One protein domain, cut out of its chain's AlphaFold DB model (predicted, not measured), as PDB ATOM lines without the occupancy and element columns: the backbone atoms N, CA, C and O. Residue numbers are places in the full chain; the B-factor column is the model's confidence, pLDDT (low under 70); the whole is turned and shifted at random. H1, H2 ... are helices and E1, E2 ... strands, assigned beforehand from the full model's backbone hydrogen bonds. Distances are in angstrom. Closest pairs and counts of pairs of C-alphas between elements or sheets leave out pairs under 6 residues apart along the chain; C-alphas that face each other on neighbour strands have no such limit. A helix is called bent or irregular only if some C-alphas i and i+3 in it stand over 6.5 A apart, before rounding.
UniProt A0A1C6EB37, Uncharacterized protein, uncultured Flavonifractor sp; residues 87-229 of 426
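Overview. This is residues 87 to 229 of the 426 residues of an uncharacterized protein of uncultured Flavonifractor sp (UniProt A0A1C6EB37). A twisted sheet of four strands, three of them bent (E1, E2 and E3), curls round the helix H1; H5 covers part of E1 on the same face, and the small helical hairpin of H3 and H4 packs on the opposite face. The long stretch 208 to 219 leads from H4 past the edge strand E1 to H5. The printed part has 143 residues, with five named helices and four named strands in the order H1 E1 E2 H2 E3 E4 H3 H4 H5; the sheet's order is E1 E2 E3 E4, antiparallel, and the class is mixed. It is compact, with a radius of gyration of the C-alphas of 15.6 A and spans of 46, 37 and 27 A.

Along the chain. H1, residues 93 to 105, is 18.9 A long and begins at C-alpha 93 (8.434, 81.270, 18.055). E1, residues 116 to 128, is 33.3 A long and bends by 74 degrees at 125; E2, residues 134 to 146, 34.5 A, bends at 137. H2 is residues 148 to 151. E3, residues 155 to 167, 33.1 A, bends at 164, and E4 is residues 176 to 181. H3 is residues 188 to 195, H4 202 to 207, and H5 220 to 229, ending at C-alpha 229 (18.456, 95.070, 33.135).

Arrangement. E1 and E2 form a hairpin, with N 122 and O 139 at 3.0 A. E2 and E3 are antiparallel, with N 138 and O 163 at 2.8 A; E3 and E4 form a hairpin, with N 164 and O 180 at 2.8 A. H1 is on the sheet; its closest C-alphas to E4 are Ala 97 and Phe 176, 5.2 A. H5, on the same face, has a height over the sheet of 8.4 A. H3, on the opposite face, touches H4 at a shallow tilt of 14 degrees, opposite ways; C-alphas 193 and 203 are closest, 5.2 A. H2 only just grazes the sheet, with 5 pairs of C-alphas within 10 A. Every O i to N i+4 pair is within hydrogen-bond range in H3, H4 and H5, and 8 of 9 in H1; H2 is too short for one.

Size, cuts and confidence. The C-alphas of Gly 130 and Ala 150 are farthest apart, 48.6 A. The printed part has no cut. The link from H4 to H5 is long, and its residues 214 to 215 pair antiparallel with 122 to 123 of E1. Mean pLDDT of the printed part is 78.8; residues 106 to 115, 146 to 156, 170 to 175 and 228 to 229 are under 70.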
ATOM      1  N   GLU A  87      14.042  89.395  20.525       76.56
ATOM      2  CA  GLU A  87      15.341  88.790  20.820       76.56
ATOM      3  C   GLU A  87      15.933  89.297  22.142       76.56
ATOM      4  O   GLU A  87      16.351  88.481  22.959       76.56
ATOM      5  N   LEU A  88      15.873  90.611  22.405       74.19
ATOM      6  CA  LEU A  88      16.333  91.204  23.668       74.19
ATOM      7  C   LEU A  88      15.632  90.586  24.890       74.19
ATOM      8  O   LEU A  88      16.225  90.452  25.956       74.19
ATOM      9  N   PHE A  89      14.366  90.202  24.731       78.44
ATOM     10  CA  PHE A  89      13.551  89.610  25.791       78.44
ATOM     11  C   PHE A  89      13.574  88.078  25.806       78.44
ATOM     12  O   PHE A  89      12.878  87.465  26.617       78.44
ATOM     13  N   GLY A  90      14.330  87.441  24.906       76.19
ATOM     14  CA  GLY A  90      14.330  85.987  24.747       76.19
ATOM     15  C   GLY A  90      12.975  85.420  24.302       76.19
ATOM     16  O   GLY A  90      12.687  84.247  24.542       76.19
ATOM     17  N   ILE A  91      12.123  86.238  23.677       82.19
ATOM     18  CA  ILE A  91      10.844  85.803  23.112       82.19
ATOM     19  C   ILE A  91      11.145  85.084  21.796       82.19
ATOM     20  O   ILE A  91      11.859  85.599  20.937       82.19
ATOM     21  N   THR A  92      10.598  83.883  21.625       81.50
ATOM     22  CA  THR A  92      10.850  83.027  20.455       81.50
ATOM     23  C   THR A  92       9.537  82.577  19.815       81.50
ATOM     24  O   THR A  92       8.458  82.909  20.299       81.50
ATOM     25  N   GLY A  93       9.611  81.864  18.688       82.44
ATOM     26  CA  GLY A  93       8.434  81.270  18.055       82.44
ATOM     27  C   GLY A  93       7.452  82.288  17.470       82.44
ATOM     28  O   GLY A  93       7.845  83.280  16.852       82.44
ATOM     29  N   VAL A  94       6.158  82.002  17.619       85.50
ATOM     30  CA  VAL A  94       5.089  82.854  17.082       85.50
ATOM     31  C   VAL A  94       4.901  84.111  17.923       85.50
ATOM     32  O   VAL A  94       4.597  85.175  17.391       85.50
ATOM     33  N   GLU A  95       5.168  84.016  19.221       87.19
ATOM     34  CA  GLU A  95       5.154  85.128  20.161       87.19
ATOM     35  C   GLU A  95       6.155  86.207  19.735       87.19
ATOM     36  O   GLU A  95       5.834  87.395  19.782       87.19
ATOM     37  N   ALA A  96       7.329  85.809  19.232       84.94
ATOM     38  CA  ALA A  96       8.312  86.741  18.684       84.94
ATOM     39  C   ALA A  96       7.775  87.475  17.447       84.94
ATOM     40  O   ALA A  96       7.928  88.689  17.337       84.94
ATOM     41  N   ALA A  97       7.085  86.761  16.550       86.88
ATOM     42  CA  ALA A  97       6.477  87.356  15.359       86.88
ATOM     43  C   ALA A  97       5.394  88.379  15.719       86.88
ATOM     44  O   ALA A  97       5.347  89.464  15.139       86.88
ATOM     45  N   LEU A  98       4.540  88.038  16.687       88.44
ATOM     46  CA  LEU A  98       3.487  88.915  17.197       88.44
ATOM     47  C   LEU A  98       4.070  90.146  17.899       88.44
ATOM     48  O   LEU A  98       3.601  91.262  17.678       88.44
ATOM     49  N   TYR A  99       5.112  89.955  18.707       87.81
ATOM     50  CA  TYR A  99       5.799  91.041  19.393       87.81
ATOM     51  C   TYR A  99       6.464  92.009  18.400       87.81
ATOM     52  O   TYR A  99       6.270  93.222  18.491       87.81
ATOM     53  N   GLU A 100       7.189  91.492  17.404       84.88
ATOM     54  CA  GLU A 100       7.833  92.315  16.373       84.88
ATOM     55  C   GLU A 100       6.816  93.035  15.482       84.88
ATOM     56  O   GLU A 100       7.011  94.206  15.154       84.88
ATOM     57  N   ALA A 101       5.698  92.383  15.152       87.38
ATOM     58  CA  ALA A 101       4.553  93.020  14.505       87.38
ATOM     59  C   ALA A 101       4.064  94.225  15.310       87.38
ATOM     60  O   ALA A 101       3.873  95.313  14.765       87.38
ATOM     61  N   ALA A 102       3.875  94.044  16.615       86.75
ATOM     62  CA  ALA A 102       3.374  95.095  17.481       86.75
ATOM     63  C   ALA A 102       4.347  96.261  17.622       86.75
ATOM     64  O   ALA A 102       3.943  97.421  17.514       86.75
ATOM     65  N   ARG A 103       5.637  95.956  17.773       82.62
ATOM     66  CA  ARG A 103       6.709  96.952  17.788       82.62
ATOM     67  C   ARG A 103       6.761  97.733  16.471       82.62
ATOM     68  O   ARG A 103       6.931  98.948  16.492       82.62
ATOM     69  N   TRP A 104       6.582  97.053  15.336       79.44
ATOM     70  CA  TRP A 104       6.573  97.674  14.011       79.44
ATOM     71  C   TRP A 104       5.343  98.555  13.772       79.44
ATOM     72  O   TRP A 104       5.473  99.661  13.255       79.44
ATOM     73  N   ALA A 105       4.152  98.100  14.170       77.94
ATOM     74  CA  ALA A 105       2.902  98.840  13.984       77.94
ATOM     75  C   ALA A 105       2.881 100.173  14.745       77.94
ATOM     76  O   ALA A 105       2.272 101.138  14.291       77.94
ATOM     77  N   HIS A 106       3.598 100.244  15.865       69.69
ATOM     78  CA  HIS A 106       3.809 101.473  16.628       69.69
ATOM     79  C   HIS A 106       5.078 102.240  16.223       69.69
ATOM     80  O   HIS A 106       5.586 103.039  17.005       69.69
ATOM     81  N   ASN A 107       5.546 101.994  14.991       57.41
ATOM     82  CA  ASN A 107       6.666 102.601  14.278       57.41
ATOM     83  C   ASN A 107       7.308 103.814  14.986       57.41
ATOM     84  O   ASN A 107       6.771 104.924  14.945       57.41
ATOM     85  N   PRO A 108       8.475 103.631  15.612       50.34
ATOM     86  CA  PRO A 108       9.033 104.591  16.546       50.34
ATOM     87  C   PRO A 108       9.851 105.709  15.873       50.34
ATOM     88  O   PRO A 108      10.835 106.159  16.440       50.34
ATOM     89  N   TYR A 109       9.457 106.256  14.714       40.47
ATOM     90  CA  TYR A 109      10.142 107.430  14.111       40.47
ATOM     91  C   TYR A 109      10.154 108.704  15.003       40.47
ATOM     92  O   TYR A 109      10.601 109.762  14.570       40.47
ATOM     93  N   GLY A 110       9.718 108.612  16.263       43.38
ATOM     94  CA  GLY A 110       9.835 109.628  17.305       43.38
ATOM     95  C   GLY A 110      10.738 109.259  18.492       43.38
ATOM     96  O   GLY A 110      10.504 109.800  19.569       43.38
ATOM     97  N   TRP A 111      11.777 108.414  18.349       49.06
ATOM     98  CA  TRP A 111      12.841 108.224  19.376       49.06
ATOM     99  C   TRP A 111      13.575 109.523  19.777       49.06
ATOM    100  O   TRP A 111      14.485 109.497  20.597       49.06
ATOM    101  N   GLN A 112      13.180 110.669  19.228       42.25
ATOM    102  CA  GLN A 112      13.818 111.969  19.400       42.25
ATOM    103  C   GLN A 112      13.801 112.493  20.853       42.25
ATOM    104  O   GLN A 112      14.525 113.435  21.141       42.25
ATOM    105  N   ASN A 113      13.041 111.874  21.775       47.12
ATOM    106  CA  ASN A 113      12.828 112.383  23.143       47.12
ATOM    107  C   ASN A 113      13.037 111.347  24.278       47.12
ATOM    108  O   ASN A 113      12.457 111.504  25.350       47.12
ATOM    109  N   GLY A 114      13.775 110.246  24.071       53.62
ATOM    110  CA  GLY A 114      14.108 109.310  25.169       53.62
ATOM    111  C   GLY A 114      12.927 108.512  25.763       53.62
ATOM    112  O   GLY A 114      12.990 108.046  26.901       53.62
ATOM    113  N   THR A 115      11.831 108.351  25.013       66.56
ATOM    114  CA  THR A 115      10.652 107.567  25.430       66.56
ATOM    115  C   THR A 115      10.797 106.102  25.017       66.56
ATOM    116  O   THR A 115      11.001 105.816  23.839       66.56
ATOM    117  N   LEU A 116      10.622 105.168  25.958       75.00
ATOM    118  CA  LEU A 116      10.585 103.732  25.662       75.00
ATOM    119  C   LEU A 116       9.152 103.279  25.374       75.00
ATOM    120  O   LEU A 116       8.267 103.449  26.210       75.00
ATOM    121  N   ALA A 117       8.935 102.657  24.218       79.12
ATOM    122  CA  ALA A 117       7.665 102.043  23.850       79.12
ATOM    123  C   ALA A 117       7.767 100.514  23.945       79.12
ATOM    124  O   ALA A 117       8.551  99.902  23.220       79.12
ATOM    125  N   LEU A 118       6.965  99.902  24.821       84.19
ATOM    126  CA  LEU A 118       6.870  98.448  24.965       84.19
ATOM    127  C   LEU A 118       5.458  97.982  24.589       84.19
ATOM    128  O   LEU A 118       4.494  98.356  25.271       84.19
ATOM    129  N   PRO A 119       5.307  97.199  23.507       85.69
ATOM    130  CA  PRO A 119       4.026  96.629  23.135       85.69
ATOM    131  C   PRO A 119       3.675  95.410  23.997       85.69
ATOM    132  O   PRO A 119       4.548  94.692  24.482       85.69
ATOM    133  N   PHE A 120       2.381  95.135  24.121       85.31
ATOM    134  CA  PHE A 120       1.851  93.838  24.519       85.31
ATOM    135  C   PHE A 120       0.834  93.347  23.488       85.31
ATOM    136  O   PHE A 120       0.087  94.138  22.901       85.31
ATOM    137  N   VAL A 121       0.782  92.027  23.303       88.94
ATOM    138  CA  VAL A 121      -0.161  91.380  22.384       88.94
ATOM    139  C   VAL A 121      -1.029  90.372  23.125       88.94
ATOM    140  O   VAL A 121      -0.558  89.364  23.663       88.94
ATOM    141  N   GLY A 122      -2.332  90.647  23.135       90.56
ATOM    142  CA  GLY A 122      -3.352  89.711  23.589       90.56
ATOM    143  C   GLY A 122      -4.091  89.109  22.405       90.56
ATOM    144  O   GLY A 122      -4.714  89.849  21.660       90.56
ATOM    145  N   VAL A 123      -4.082  87.793  22.225       93.00
ATOM    146  CA  VAL A 123      -4.793  87.142  21.112       93.00
ATOM    147  C   VAL A 123      -6.234  86.829  21.518       93.00
ATOM    148  O   VAL A 123      -6.464  86.142  22.515       93.00
ATOM    149  N   TYR A 124      -7.204  87.309  20.736       93.62
ATOM    150  CA  TYR A 124      -8.619  86.948  20.865       93.62
ATOM    151  C   TYR A 124      -8.934  85.635  20.145       93.62
ATOM    152  O   TYR A 124      -9.613  84.767  20.688       93.62
ATOM    153  N   ALA A 125      -8.462  85.510  18.904       93.19
ATOM    154  CA  ALA A 125      -8.709  84.370  18.030       93.19
ATOM    155  C   ALA A 125      -7.651  84.309  16.922       93.19
ATOM    156  O   ALA A 125      -6.982  85.303  16.639       93.19
ATOM    157  N   SER A 126      -7.550  83.164  16.254       93.31
ATOM    158  CA  SER A 126      -6.747  83.007  15.042       93.31
ATOM    159  C   SER A 126      -7.496  82.200  13.986       93.31
ATOM    160  O   SER A 126      -8.344  81.371  14.320       93.31
ATOM    161  N   TYR A 127      -7.179  82.429  12.715       92.94
ATOM    162  CA  TYR A 127      -7.677  81.643  11.586       92.94
ATOM    163  C   TYR A 127      -6.613  81.561  10.487       92.94
ATOM    164  O   TYR A 127      -5.742  82.423  10.415       92.94
ATOM    165  N   GLU A 128      -6.674  80.538   9.637       92.62
ATOM    166  CA  GLU A 128      -5.826  80.459   8.442       92.62
ATOM    167  C   GLU A 128      -6.474  81.217   7.280       92.62
ATOM    168  O   GLU A 128      -7.677  81.080   7.032       92.62
ATOM    169  N   ASP A 129      -5.693  82.035   6.579       87.56
ATOM    170  CA  ASP A 129      -6.144  82.727   5.378       87.56
ATOM    171  C   ASP A 129      -6.043  81.839   4.122       87.56
ATOM    172  O   ASP A 129      -5.587  80.696   4.151       87.56
ATOM    173  N   GLY A 130      -6.483  82.368   2.978       84.62
ATOM    174  CA  GLY A 130      -6.444  81.637   1.706       84.62
ATOM    175  C   GLY A 130      -5.035  81.334   1.176       84.62
ATOM    176  O   GLY A 130      -4.915  80.563   0.225       84.62
ATOM    177  N   ASN A 131      -3.991  81.923   1.764       83.94
ATOM    178  CA  ASN A 131      -2.591  81.692   1.413       83.94
ATOM    179  C   ASN A 131      -1.924  80.654   2.329       83.94
ATOM    180  O   ASN A 131      -0.764  80.310   2.107       83.94
ATOM    181  N   GLY A 132      -2.649  80.143   3.332       84.75
ATOM    182  CA  GLY A 132      -2.111  79.249   4.352       84.75
ATOM    183  C   GLY A 132      -1.328  79.976   5.443       84.75
ATOM    184  O   GLY A 132      -0.625  79.319   6.200       84.75
ATOM    185  N   ASP A 133      -1.424  81.306   5.542       89.38
ATOM    186  CA  ASP A 133      -0.851  82.072   6.648       89.38
ATOM    187  C   ASP A 133      -1.827  82.114   7.830       89.38
ATOM    188  O   ASP A 133      -3.046  82.092   7.656       89.38
ATOM    189  N   THR A 134      -1.309  82.214   9.056       91.88
ATOM    190  CA  THR A 134      -2.159  82.358  10.245       91.88
ATOM    191  C   THR A 134      -2.388  83.832  10.555       91.88
ATOM    192  O   THR A 134      -1.447  84.589  10.793       91.88
ATOM    193  N   VAL A 135      -3.651  84.246  10.599       92.94
ATOM    194  CA  VAL A 135      -4.067  85.586  11.011       92.94
ATOM    195  C   VAL A 135      -4.515  85.554  12.464       92.94
ATOM    196  O   VAL A 135      -5.477  84.872  12.817       92.94
ATOM    197  N   TYR A 136      -3.844  86.333  13.301       93.69
ATOM    198  CA  TYR A 136      -4.153  86.532  14.709       93.69
ATOM    199  C   TYR A 136      -4.950  87.823  14.890       93.69
ATOM    200  O   TYR A 136      -4.457  88.919  14.623       93.69
ATOM    201  N   LEU A 137      -6.181  87.702  15.383       94.81
ATOM    202  CA  LEU A 137      -7.001  88.830  15.810       94.81
ATOM    203  C   LEU A 137      -6.664  89.140  17.264       94.81
ATOM    204  O   LEU A 137      -6.880  88.312  18.149       94.81
ATOM    205  N   CYS A 138      -6.106  90.321  17.502       93.31
ATOM    206  CA  CYS A 138      -5.428  90.662  18.742       93.31
ATOM    207  C   CYS A 138      -5.918  91.983  19.327       93.31
ATOM    208  O   CYS A 138      -6.347  92.876  18.605       93.31
ATOM    209  N   ASN A 139      -5.769  92.133  20.637       90.56
ATOM    210  CA  ASN A 139      -5.612  93.416  21.288       90.56
ATOM    211  C   ASN A 139      -4.142  93.824  21.183       90.56
ATOM    212  O   ASN A 139      -3.280  93.182  21.790       90.56
ATOM    213  N   LEU A 140      -3.871  94.869  20.413       88.88
ATOM    214  CA  LEU A 140      -2.552  95.465  20.287       88.88
ATOM    215  C   LEU A 140      -2.490  96.688  21.186       88.88
ATOM    216  O   LEU A 140      -3.280  97.613  21.004       88.88
ATOM    217  N   TRP A 141      -1.572  96.726  22.139       83.56
ATOM    218  CA  TRP A 141      -1.467  97.882  23.018       83.56
ATOM    219  C   TRP A 141      -0.021  98.198  23.313       83.56
ATOM    220  O   TRP A 141       0.789  97.297  23.497       83.56
ATOM    221  N   THR A 142       0.294  99.482  23.388       82.88
ATOM    222  CA  THR A 142       1.653  99.943  23.640       82.88
ATOM    223  C   THR A 142       1.675 100.824  24.860       82.88
ATOM    224  O   THR A 142       0.879 101.761  24.982       82.88
ATOM    225  N   ARG A 143       2.615 100.525  25.754       82.88
ATOM    226  CA  ARG A 143       2.924 101.370  26.894       82.88
ATOM    227  C   ARG A 143       4.126 102.235  26.572       82.88
ATOM    228  O   ARG A 143       5.162 101.733  26.149       82.88
ATOM    229  N   TYR A 144       3.973 103.528  26.804       78.56
ATOM    230  CA  TYR A 144       5.047 104.501  26.705       78.56
ATOM    231  C   TYR A 144       5.561 104.772  28.105       78.56
ATOM    232  O   TYR A 144       4.776 105.123  28.985       78.56
ATOM    233  N   TYR A 145       6.861 104.624  28.305       74.19
ATOM    234  CA  TYR A 145       7.541 104.991  29.529       74.19
ATOM    235  C   TYR A 145       8.381 106.237  29.266       74.19
ATOM    236  O   TYR A 145       9.363 106.203  28.521       74.19
ATOM    237  N   TYR A 146       7.963 107.334  29.887       65.94
ATOM    238  CA  TYR A 146       8.687 108.597  29.888       65.94
ATOM    239  C   TYR A 146       9.685 108.576  31.044       65.94
ATOM    240  O   TYR A 146       9.364 108.072  32.125       65.94
ATOM    241  N   ASP A 147      10.892 109.092  30.821       58.91
ATOM    242  CA  ASP A 147      11.934 109.204  31.849       58.91
ATOM    243  C   ASP A 147      12.172 107.885  32.614       58.91
ATOM    244  O   ASP A 147      12.393 107.865  33.833       58.91
ATOM    245  N   PHE A 148      12.068 106.746  31.918       54.28
ATOM    246  CA  PHE A 148      12.096 105.421  32.544       54.28
ATOM    247  C   PHE A 148      13.437 105.125  33.222       54.28
ATOM    248  O   PHE A 148      13.460 104.448  34.252       54.28
ATOM    249  N   LEU A 149      14.512 105.728  32.701       51.75
ATOM    250  CA  LEU A 149      15.846 105.752  33.299       51.75
ATOM    251  C   LEU A 149      15.879 106.550  34.620       51.75
ATOM    252  O   LEU A 149      16.572 106.168  35.555       51.75
ATOM    253  N   ALA A 150      15.089 107.626  34.739       43.53
ATOM    254  CA  ALA A 150      15.129 108.561  35.868       43.53
ATOM    255  C   ALA A 150      14.208 108.184  37.045       43.53
ATOM    256  O   ALA A 150      14.375 108.696  38.157       43.53
ATOM    257  N   THR A 151      13.186 107.346  36.831       43.62
ATOM    258  CA  THR A 151      12.167 107.058  37.866       43.62
ATOM    259  C   THR A 151      11.772 105.589  38.018       43.62
ATOM    260  O   THR A 151      10.846 105.302  38.775       43.62
ATOM    261  N   ARG A 152      12.457 104.646  37.350       50.25
ATOM    262  CA  ARG A 152      11.998 103.245  37.239       50.25
ATOM    263  C   ARG A 152      10.539 103.175  36.749       50.25
ATOM    264  O   ARG A 152       9.691 102.544  37.374       50.25
ATOM    265  N   GLY A 153      10.245 103.869  35.645       48.59
ATOM    266  CA  GLY A 153       8.951 103.790  34.953       48.59
ATOM    267  C   GLY A 153       7.774 104.527  35.611       48.59
ATOM    268  O   GLY A 153       6.632 104.114  35.423       48.59
ATOM    269  N   ALA A 154       8.005 105.601  36.381       46.59
ATOM    270  CA  ALA A 154       6.933 106.240  37.157       46.59
ATOM    271  C   ALA A 154       5.933 107.059  36.322       46.59
ATOM    272  O   ALA A 154       4.808 107.277  36.778       46.59
ATOM    273  N   ASN A 155       6.304 107.502  35.116       52.72
ATOM    274  CA  ASN A 155       5.392 108.194  34.211       52.72
ATOM    275  C   ASN A 155       5.146 107.337  32.969       52.72
ATOM    276  O   ASN A 155       6.002 107.220  32.093       52.72
ATOM    277  N   SER A 156       3.973 106.707  32.917       65.12
ATOM    278  CA  SER A 156       3.598 105.825  31.818       65.12
ATOM    279  C   SER A 156       2.288 106.264  31.180       65.12
ATOM    280  O   SER A 156       1.282 106.403  31.882       65.12
ATOM    281  N   GLY A 157       2.285 106.417  29.860       70.38
ATOM    282  CA  GLY A 157       1.076 106.499  29.044       70.38
ATOM    283  C   GLY A 157       0.851 105.190  28.296       70.38
ATOM    284  O   GLY A 157       1.684 104.287  28.332       70.38
ATOM    285  N   GLY A 158      -0.261 105.074  27.587       76.38
ATOM    286  CA  GLY A 158      -0.443 103.955  26.678       76.38
ATOM    287  C   GLY A 158      -1.739 104.044  25.904       76.38
ATOM    288  O   GLY A 158      -2.662 104.769  26.277       76.38
ATOM    289  N   GLY A 159      -1.771 103.322  24.799       76.31
ATOM    290  CA  GLY A 159      -2.887 103.312  23.875       76.31
ATOM    291  C   GLY A 159      -2.817 102.080  22.995       76.31
ATOM    292  O   GLY A 159      -1.749 101.503  22.788       76.31
ATOM    293  N   GLY A 160      -3.973 101.662  22.508       80.06
ATOM    294  CA  GLY A 160      -4.078 100.455  21.718       80.06
ATOM    295  C   GLY A 160      -5.510 100.110  21.379       80.06
ATOM    296  O   GLY A 160      -6.452 100.748  21.854       80.06
ATOM    297  N   GLY A 161      -5.649  99.078  20.564       87.12
ATOM    298  CA  GLY A 161      -6.914  98.668  20.001       87.12
ATOM    299  C   GLY A 161      -6.860  97.304  19.331       87.12
ATOM    300  O   GLY A 161      -5.791  96.700  19.205       87.12
ATOM    301  N   PRO A 162      -8.019  96.816  18.868       92.12
ATOM    302  CA  PRO A 162      -8.085  95.606  18.072       92.12
ATOM    303  C   PRO A 162      -7.230  95.726  16.808       92.12
ATOM    304  O   PRO A 162      -7.243  96.752  16.132       92.12
ATOM    305  N   ALA A 163      -6.514  94.664  16.470       93.50
ATOM    306  CA  ALA A 163      -5.688  94.570  15.278       93.50
ATOM    307  C   ALA A 163      -5.707  93.144  14.718       93.50
ATOM    308  O   ALA A 163      -6.033  92.188  15.418       93.50
ATOM    309  N   ALA A 164      -5.329  93.000  13.453       94.25
ATOM    310  CA  ALA A 164      -5.030  91.720  12.828       94.25
ATOM    311  C   ALA A 164      -3.537  91.657  12.493       94.25
ATOM    312  O   ALA A 164      -3.020  92.554  11.823       94.25
ATOM    313  N   ILE A 165      -2.859  90.605  12.949       92.75
ATOM    314  CA  ILE A 165      -1.459  90.318  12.629       92.75
ATOM    315  C   ILE A 165      -1.417  89.034  11.807       92.75
ATOM    316  O   ILE A 165      -1.887  87.997  12.264       92.75
ATOM    317  N   THR A 166      -0.839  89.089  10.612       91.38
ATOM    318  CA  THR A 166      -0.658  87.904   9.761       91.38
ATOM    319  C   THR A 166       0.754  87.368   9.938       91.38
ATOM    320  O   THR A 166       1.715  88.120   9.780       91.38
ATOM    321  N   VAL A 167       0.889  86.080  10.244       88.75
ATOM    322  CA  VAL A 167       2.164  85.370  10.420       88.75
ATOM    323  C   VAL A 167       2.254  84.238   9.402       88.75
ATOM    324  O   VAL A 167       1.261  83.569   9.125       88.75
ATOM    325  N   ALA A 168       3.447  84.030   8.844       82.50
ATOM    326  CA  ALA A 168       3.691  82.975   7.869       82.50
ATOM    327  C   ALA A 168       3.320  81.583   8.421       82.50
ATOM    328  O   ALA A 168       3.784  81.203   9.497       82.50
ATOM    329  N   GLY A 169       2.503  80.816   7.691       70.00
ATOM    330  CA  GLY A 169       2.067  79.477   8.129       70.00
ATOM    331  C   GLY A 169       3.057  78.346   7.843       70.00
ATOM    332  O   GLY A 169       2.857  77.214   8.273       70.00
ATOM    333  N   ASP A 170       4.165  78.642   7.163       64.44
ATOM    334  CA  ASP A 170       5.226  77.681   6.832       64.44
ATOM    335  C   ASP A 170       6.115  77.290   8.032       64.44
ATOM    336  O   ASP A 170       7.086  76.547   7.877       64.44
ATOM    337  N   GLY A 171       5.798  77.784   9.236       53.41
ATOM    338  CA  GLY A 171       6.578  77.545  10.450       53.41
ATOM    339  C   GLY A 171       7.996  78.120  10.386       53.41
ATOM    340  O   GLY A 171       8.811  77.834  11.266       53.41
ATOM    341  N   SER A 172       8.320  78.919   9.364       42.59
ATOM    342  CA  SER A 172       9.663  79.422   9.130       42.59
ATOM    343  C   SER A 172       9.806  80.866   9.622       42.59
ATOM    344  O   SER A 172       9.261  81.830   9.089       42.59
ATOM    345  N   SER A 173      10.628  81.019  10.662       47.59
ATOM    346  CA  SER A 173      11.321  82.258  11.038       47.59
ATOM    347  C   SER A 173      10.517  83.427  11.619       47.59
ATOM    348  O   SER A 173      10.843  84.559  11.300       47.59
ATOM    349  N   GLY A 174       9.536  83.215  12.507       51.69
ATOM    350  CA  GLY A 174       9.115  84.256  13.472       51.69
ATOM    351  C   GLY A 174       8.836  85.658  12.892       51.69
ATOM    352  O   GLY A 174       9.012  86.657  13.584       51.69
ATOM    353  N   ARG A 175       8.452  85.751  11.613       66.44
ATOM    354  CA  ARG A 175       8.286  87.001  10.869       66.44
ATOM    355  C   ARG A 175       6.813  87.182  10.560       66.44
ATOM    356  O   ARG A 175       6.177  86.333   9.933       66.44
ATOM    357  N   PHE A 176       6.273  88.310  10.996       82.38
ATOM    358  CA  PHE A 176       4.951  88.744  10.581       82.38
ATOM    359  C   PHE A 176       5.000  89.252   9.131       82.38
ATOM    360  O   PHE A 176       6.016  89.777   8.674       82.38
ATOM    361  N   ARG A 177       3.896  89.099   8.400       83.44
ATOM    362  CA  ARG A 177       3.727  89.630   7.040       83.44
ATOM    363  C   ARG A 177       3.054  90.992   7.027       83.44
ATOM    364  O   ARG A 177       3.381  91.834   6.198       83.44
ATOM    365  N   SER A 178       2.099  91.206   7.927       86.12
ATOM    366  CA  SER A 178       1.344  92.455   7.993       86.12
ATOM    367  C   SER A 178       0.721  92.673   9.359       86.12
ATOM    368  O   SER A 178       0.360  91.712  10.040       86.12
ATOM    369  N   VAL A 179       0.516  93.944   9.700       89.31
ATOM    370  CA  VAL A 179      -0.307  94.370  10.833       89.31
ATOM    371  C   VAL A 179      -1.351  95.358  10.339       89.31
ATOM    372  O   VAL A 179      -1.028  96.285   9.597       89.31
ATOM    373  N   LYS A 180      -2.603  95.164  10.750       90.94
ATOM    374  CA  LYS A 180      -3.723  96.057  10.447       90.94
ATOM    375  C   LYS A 180      -4.472  96.398  11.730       90.94
ATOM    376  O   LYS A 180      -5.188  95.553  12.258       90.94
ATOM    377  N   SER A 181      -4.326  97.627  12.210       89.69
ATOM    378  CA  SER A 181      -5.042  98.128  13.390       89.69
ATOM    379  C   SER A 181      -6.447  98.621  13.038       89.69
ATOM    380  O   SER A 181      -6.707  99.038  11.905       89.69
ATOM    381  N   ALA A 182      -7.356  98.578  14.012       88.31
ATOM    382  CA  ALA A 182      -8.632  99.278  13.943       88.31
ATOM    383  C   ALA A 182      -8.390 100.790  13.792       88.31
ATOM    384  O   ALA A 182      -7.394 101.322  14.277       88.31
ATOM    385  N   ALA A 183      -9.288 101.469  13.082       83.56
ATOM    386  CA  ALA A 183      -9.197 102.905  12.850       83.56
ATOM    387  C   ALA A 183      -9.697 103.677  14.071       83.56
ATOM    388  O   ALA A 183     -10.759 103.341  14.579       83.56
ATOM    389  N   ASP A 184      -9.011 104.739  14.486       76.50
ATOM    390  CA  ASP A 184      -9.427 105.574  15.619       76.50
ATOM    391  C   ASP A 184     -10.593 106.520  15.288       76.50
ATOM    392  O   ASP A 184     -10.760 106.982  14.160       76.50
ATOM    393  N   GLY A 185     -11.390 106.861  16.306       78.69
ATOM    394  CA  GLY A 185     -12.441 107.877  16.195       78.69
ATOM    395  C   GLY A 185     -13.610 107.472  15.290       78.69
ATOM    396  O   GLY A 185     -14.275 106.457  15.519       78.69
ATOM    397  N   GLU A 186     -13.927 108.311  14.299       75.12
ATOM    398  CA  GLU A 186     -15.014 108.050  13.351       75.12
ATOM    399  C   GLU A 186     -14.643 106.870  12.440       75.12
ATOM    400  O   GLU A 186     -13.682 106.927  11.683       75.12
ATOM    401  N   GLY A 187     -15.410 105.779  12.526       83.88
ATOM    402  CA  GLY A 187     -15.131 104.537  11.794       83.88
ATOM    403  C   GLY A 187     -14.575 103.397  12.652       83.88
ATOM    404  O   GLY A 187     -14.518 102.269  12.166       83.88
ATOM    405  N   TRP A 188     -14.282 103.635  13.937       86.00
ATOM    406  CA  TRP A 188     -13.792 102.615  14.876       86.00
ATOM    407  C   TRP A 188     -14.637 101.337  14.872       86.00
ATOM    408  O   TRP A 188     -14.141 100.254  14.556       86.00
ATOM    409  N   THR A 189     -15.943 101.459  15.113       90.50
ATOM    410  CA  THR A 189     -16.859 100.309  15.161       90.50
ATOM    411  C   THR A 189     -16.878  99.517  13.857       90.50
ATOM    412  O   THR A 189     -16.873  98.288  13.887       90.50
ATOM    413  N   GLN A 190     -16.898 100.204  12.711       91.38
ATOM    414  CA  GLN A 190     -16.920  99.530  11.415       91.38
ATOM    415  C   GLN A 190     -15.589  98.825  11.149       91.38
ATOM    416  O   GLN A 190     -15.588  97.674  10.731       91.38
ATOM    417  N   SER A 191     -14.465  99.457  11.490       92.00
ATOM    418  CA  SER A 191     -13.144  98.853  11.316       92.00
ATOM    419  C   SER A 191     -12.960  97.574  12.142       92.00
ATOM    420  O   SER A 191     -12.382  96.613  11.643       92.00
ATOM    421  N   ILE A 192     -13.526  97.502  13.356       92.44
ATOM    422  CA  ILE A 192     -13.538  96.269  14.162       92.44
ATOM    423  C   ILE A 192     -14.373  95.184  13.480       92.44
ATOM    424  O   ILE A 192     -13.948  94.029  13.418       92.44
ATOM    425  N   ARG A 193     -15.549  95.542  12.949       94.19
ATOM    426  CA  ARG A 193     -16.406  94.600  12.213       94.19
ATOM    427  C   ARG A 193     -15.701  94.058  10.974       94.19
ATOM    428  O   ARG A 193     -15.762  92.857  10.743       94.19
ATOM    429  N   ASP A 194     -14.987  94.907  10.242       93.06
ATOM    430  CA  ASP A 194     -14.238  94.513   9.047       93.06
ATOM    431  C   ASP A 194     -13.040  93.617   9.394       93.06
ATOM    432  O   ASP A 194     -12.799  92.619   8.717       93.06
ATOM    433  N   LEU A 195     -12.305  93.939  10.466       92.69
ATOM    434  CA  LEU A 195     -11.199  93.113  10.969       92.69
ATOM    435  C   LEU A 195     -11.673  91.719  11.385       92.69
ATOM    436  O   LEU A 195     -11.019  90.723  11.086       92.69
ATOM    437  N   CYS A 196     -12.816  91.653  12.065       93.81
ATOM    438  CA  CYS A 196     -13.347  90.417  12.629       93.81
ATOM    439  C   CYS A 196     -14.319  89.685  11.696       93.81
ATOM    440  O   CYS A 196     -14.852  88.654  12.093       93.81
ATOM    441  N   ALA A 197     -14.567  90.180  10.479       93.75
ATOM    442  CA  ALA A 197     -15.509  89.567   9.539       93.75
ATOM    443  C   ALA A 197     -15.278  88.053   9.311       93.75
ATOM    444  O   ALA A 197     -16.268  87.325   9.207       93.75
ATOM    445  N   PRO A 198     -14.028  87.540   9.302       93.75
ATOM    446  CA  PRO A 198     -13.759  86.103   9.178       93.75
ATOM    447  C   PRO A 198     -14.127  85.260  10.411       93.75
ATOM    448  O   PRO A 198     -14.217  84.040  10.300       93.75
ATOM    449  N   VAL A 199     -14.351  85.878  11.577       93.25
ATOM    450  CA  VAL A 199     -14.671  85.195  12.840       93.25
ATOM    451  C   VAL A 199     -16.023  85.699  13.370       93.25
ATOM    452  O   VAL A 199     -16.090  86.719  14.063       93.25
ATOM    453  N   PRO A 200     -17.133  85.001  13.062       92.31
ATOM    454  CA  PRO A 200     -18.475  85.452  13.417       92.31
ATOM    455  C   PRO A 200     -18.660  85.704  14.919       92.31
ATOM    456  O   PRO A 200     -18.263  84.898  15.757       92.31
ATOM    457  N   GLY A 201     -19.305  86.823  15.256       90.12
ATOM    458  CA  GLY A 201     -19.625  87.207  16.636       90.12
ATOM    459  C   GLY A 201     -18.463  87.810  17.432       90.12
ATOM    460  O   GLY A 201     -18.706  88.412  18.473       90.12
ATOM    461  N   LEU A 202     -17.222  87.725  16.942       92.69
ATOM    462  CA  LEU A 202     -16.061  88.283  17.637       92.69
ATOM    463  C   LEU A 202     -16.122  89.814  17.744       92.69
ATOM    464  O   LEU A 202     -15.837  90.367  18.803       92.69
ATOM    465  N   ALA A 203     -16.550  90.499  16.677       93.19
ATOM    466  CA  ALA A 203     -16.680  91.957  16.672       93.19
ATOM    467  C   ALA A 203     -17.593  92.461  17.799       93.19
ATOM    468  O   ALA A 203     -17.246  93.412  18.492       93.19
ATOM    469  N   ASP A 204     -18.746  91.815  17.991       93.56
ATOM    470  CA  ASP A 204     -19.711  92.219  19.014       93.56
ATOM    471  C   ASP A 204     -19.156  91.954  20.418       93.56
ATOM    472  O   ASP A 204     -19.214  92.836  21.269       93.56
ATOM    473  N   GLN A 205     -18.485  90.815  20.633       91.31
ATOM    474  CA  GLN A 205     -17.841  90.518  21.918       91.31
ATOM    475  C   GLN A 205     -16.728  91.522  22.279       91.31
ATOM    476  O   GLN A 205     -16.587  91.887  23.449       91.31
ATOM    477  N   ILE A 206     -15.953  91.987  21.290       90.31
ATOM    478  CA  ILE A 206     -14.939  93.038  21.473       90.31
ATOM    479  C   ILE A 206     -15.607  94.375  21.813       90.31
ATOM    480  O   ILE A 206     -15.216  95.026  22.780       90.31
ATOM    481  N   LEU A 207     -16.621  94.783  21.043       90.25
ATOM    482  CA  LEU A 207     -17.318  96.063  21.222       90.25
ATOM    483  C   LEU A 207     -18.077  96.146  22.555       90.25
ATOM    484  O   LEU A 207     -18.185  97.225  23.135       90.25
ATOM    485  N   GLU A 208     -18.578  95.017  23.051       89.81
ATOM    486  CA  GLU A 208     -19.243  94.900  24.352       89.81
ATOM    487  C   GLU A 208     -18.252  94.812  25.527       89.81
ATOM    488  O   GLU A 208     -18.661  94.918  26.684       89.81
ATOM    489  N   GLY A 209     -16.954  94.630  25.254       81.75
ATOM    490  CA  GLY A 209     -15.914  94.459  26.275       81.75
ATOM    491  C   GLY A 209     -16.012  93.136  27.043       81.75
ATOM    492  O   GLY A 209     -15.504  93.037  28.159       81.75
ATOM    493  N   ALA A 210     -16.686  92.133  26.474       76.25
ATOM    494  CA  ALA A 210     -17.002  90.863  27.129       76.25
ATOM    495  C   ALA A 210     -15.983  89.744  26.846       76.25
ATOM    496  O   ALA A 210     -16.082  88.661  27.425       76.25
ATOM    497  N   ILE A 211     -15.015  89.982  25.955       84.12
ATOM    498  CA  ILE A 211     -14.049  88.973  25.522       84.12
ATOM    499  C   ILE A 211     -12.739  89.019  26.315       84.12
ATOM    500  O   ILE A 211     -12.148  90.078  26.527       84.12
ATOM    501  N   ALA A 212     -12.259  87.842  26.713       84.00
ATOM    502  CA  ALA A 212     -10.909  87.662  27.229       84.00
ATOM    503  C   ALA A 212      -9.936  87.381  26.076       84.00
ATOM    504  O   ALA A 212     -10.288  86.719  25.102       84.00
ATOM    505  N   TYR A 213      -8.702  87.848  26.207       84.69
ATOM    506  CA  TYR A 213      -7.606  87.471  25.321       84.69
ATOM    507  C   TYR A 213      -6.594  86.612  26.071       84.69
ATOM    508  O   TYR A 213      -6.457  86.709  27.293       84.69
ATOM    509  N   THR A 214      -5.848  85.800  25.328       85.25
ATOM    510  CA  THR A 214      -4.670  85.112  25.859       85.25
ATOM    511  C   THR A 214      -3.468  86.024  25.681       85.25
ATOM    512  O   THR A 214      -3.158  86.429  24.561       85.25
ATOM    513  N   LEU A 215      -2.816  86.390  26.783       73.06
ATOM    514  CA  LEU A 215      -1.583  87.165  26.730       73.06
ATOM    515  C   LEU A 215      -0.472  86.280  26.146       73.06
ATOM    516  O   LEU A 215      -0.206  85.202  26.673       73.06
ATOM    517  N   THR A 216       0.138  86.734  25.053       72.44
ATOM    518  CA  THR A 216       1.168  85.970  24.317       72.44
ATOM    519  C   THR A 216       2.573  86.540  24.483       72.44
ATOM    520  O   THR A 216       3.553  85.861  24.213       72.44
ATOM    521  N   THR A 217       2.688  87.766  24.989       71.88
ATOM    522  CA  THR A 217       3.960  88.425  25.306       71.88
ATOM    523  C   THR A 217       4.017  88.703  26.807       71.88
ATOM    524  O   THR A 217       2.959  88.924  27.397       71.88
ATOM    525  N   PRO A 218       5.195  88.742  27.457       78.69
ATOM    526  CA  PRO A 218       5.280  89.195  28.843       78.69
ATOM    527  C   PRO A 218       4.597  90.559  29.020       78.69
ATOM    528  O   PRO A 218       4.505  91.352  28.077       78.69
ATOM    529  N   ASP A 219       4.071  90.825  30.213       80.50
ATOM    530  CA  ASP A 219       3.469  92.123  30.497       80.50
ATOM    531  C   ASP A 219       4.521  93.242  30.425       80.50
ATOM    532  O   ASP A 219       5.722  93.019  30.590       80.50
ATOM    533  N   THR A 220       4.068  94.471  30.187       77.75
ATOM    534  CA  THR A 220       4.971  95.596  29.917       77.75
ATOM    535  C   THR A 220       5.870  95.954  31.100       77.75
ATOM    536  O   THR A 220       6.950  96.485  30.874       77.75
ATOM    537  N   ASP A 221       5.463  95.676  32.345       76.38
ATOM    538  CA  ASP A 221       6.293  95.965  33.522       76.38
ATOM    539  C   ASP A 221       7.411  94.922  33.670       76.38
ATOM    540  O   ASP A 221       8.551  95.279  33.978       76.38
ATOM    541  N   THR A 222       7.122  93.655  33.359       80.69
ATOM    542  CA  THR A 222       8.141  92.607  33.204       80.69
ATOM    543  C   THR A 222       9.115  92.945  32.072       80.69
ATOM    544  O   THR A 222      10.328  92.896  32.280       80.69
ATOM    545  N   LEU A 223       8.607  93.351  30.902       80.69
ATOM    546  CA  LEU A 223       9.443  93.775  29.774       80.69
ATOM    547  C   LEU A 223      10.286  95.003  30.125       80.69
ATOM    548  O   LEU A 223      11.464  95.042  29.795       80.69
ATOM    549  N   LEU A 224       9.731  95.986  30.842       77.44
ATOM    550  CA  LEU A 224      10.487  97.150  31.303       77.44
ATOM    551  C   LEU A 224      11.632  96.725  32.219       77.44
ATOM    552  O   LEU A 224      12.743  97.222  32.069       77.44
ATOM    553  N   ALA A 225      11.378  95.821  33.165       71.88
ATOM    554  CA  ALA A 225      12.415  95.330  34.061       71.88
ATOM    555  C   ALA A 225      13.531  94.614  33.288       71.88
ATOM    556  O   ALA A 225      14.700  94.896  33.528       71.88
ATOM    557  N   GLN A 226      13.185  93.745  32.334       73.25
ATOM    558  CA  GLN A 226      14.156  93.065  31.471       73.25
ATOM    559  C   GLN A 226      14.936  94.052  30.599       73.25
ATOM    560  O   GLN A 226      16.154  93.956  30.503       73.25
ATOM    561  N   TYR A 227      14.248  95.041  30.032       74.56
ATOM    562  CA  TYR A 227      14.852  96.085  29.217       74.56
ATOM    563  C   TYR A 227      15.845  96.916  30.029       74.56
ATOM    564  O   TYR A 227      16.982  97.114  29.627       74.56
ATOM    565  N   VAL A 228      15.441  97.360  31.219       68.19
ATOM    566  CA  VAL A 228      16.299  98.092  32.154       68.19
ATOM    567  C   VAL A 228      17.505  97.251  32.566       68.19
ATOM    568  O   VAL A 228      18.608  97.778  32.620       68.19
ATOM    569  N   GLN A 229      17.331  95.956  32.830       62.41
ATOM    570  CA  GLN A 229      18.456  95.070  33.135       62.41
ATOM    571  C   GLN A 229      19.427  94.958  31.955       62.41
ATOM    572  O   GLN A 229      20.630  95.111  32.149       62.41
TER     573      GLN A 229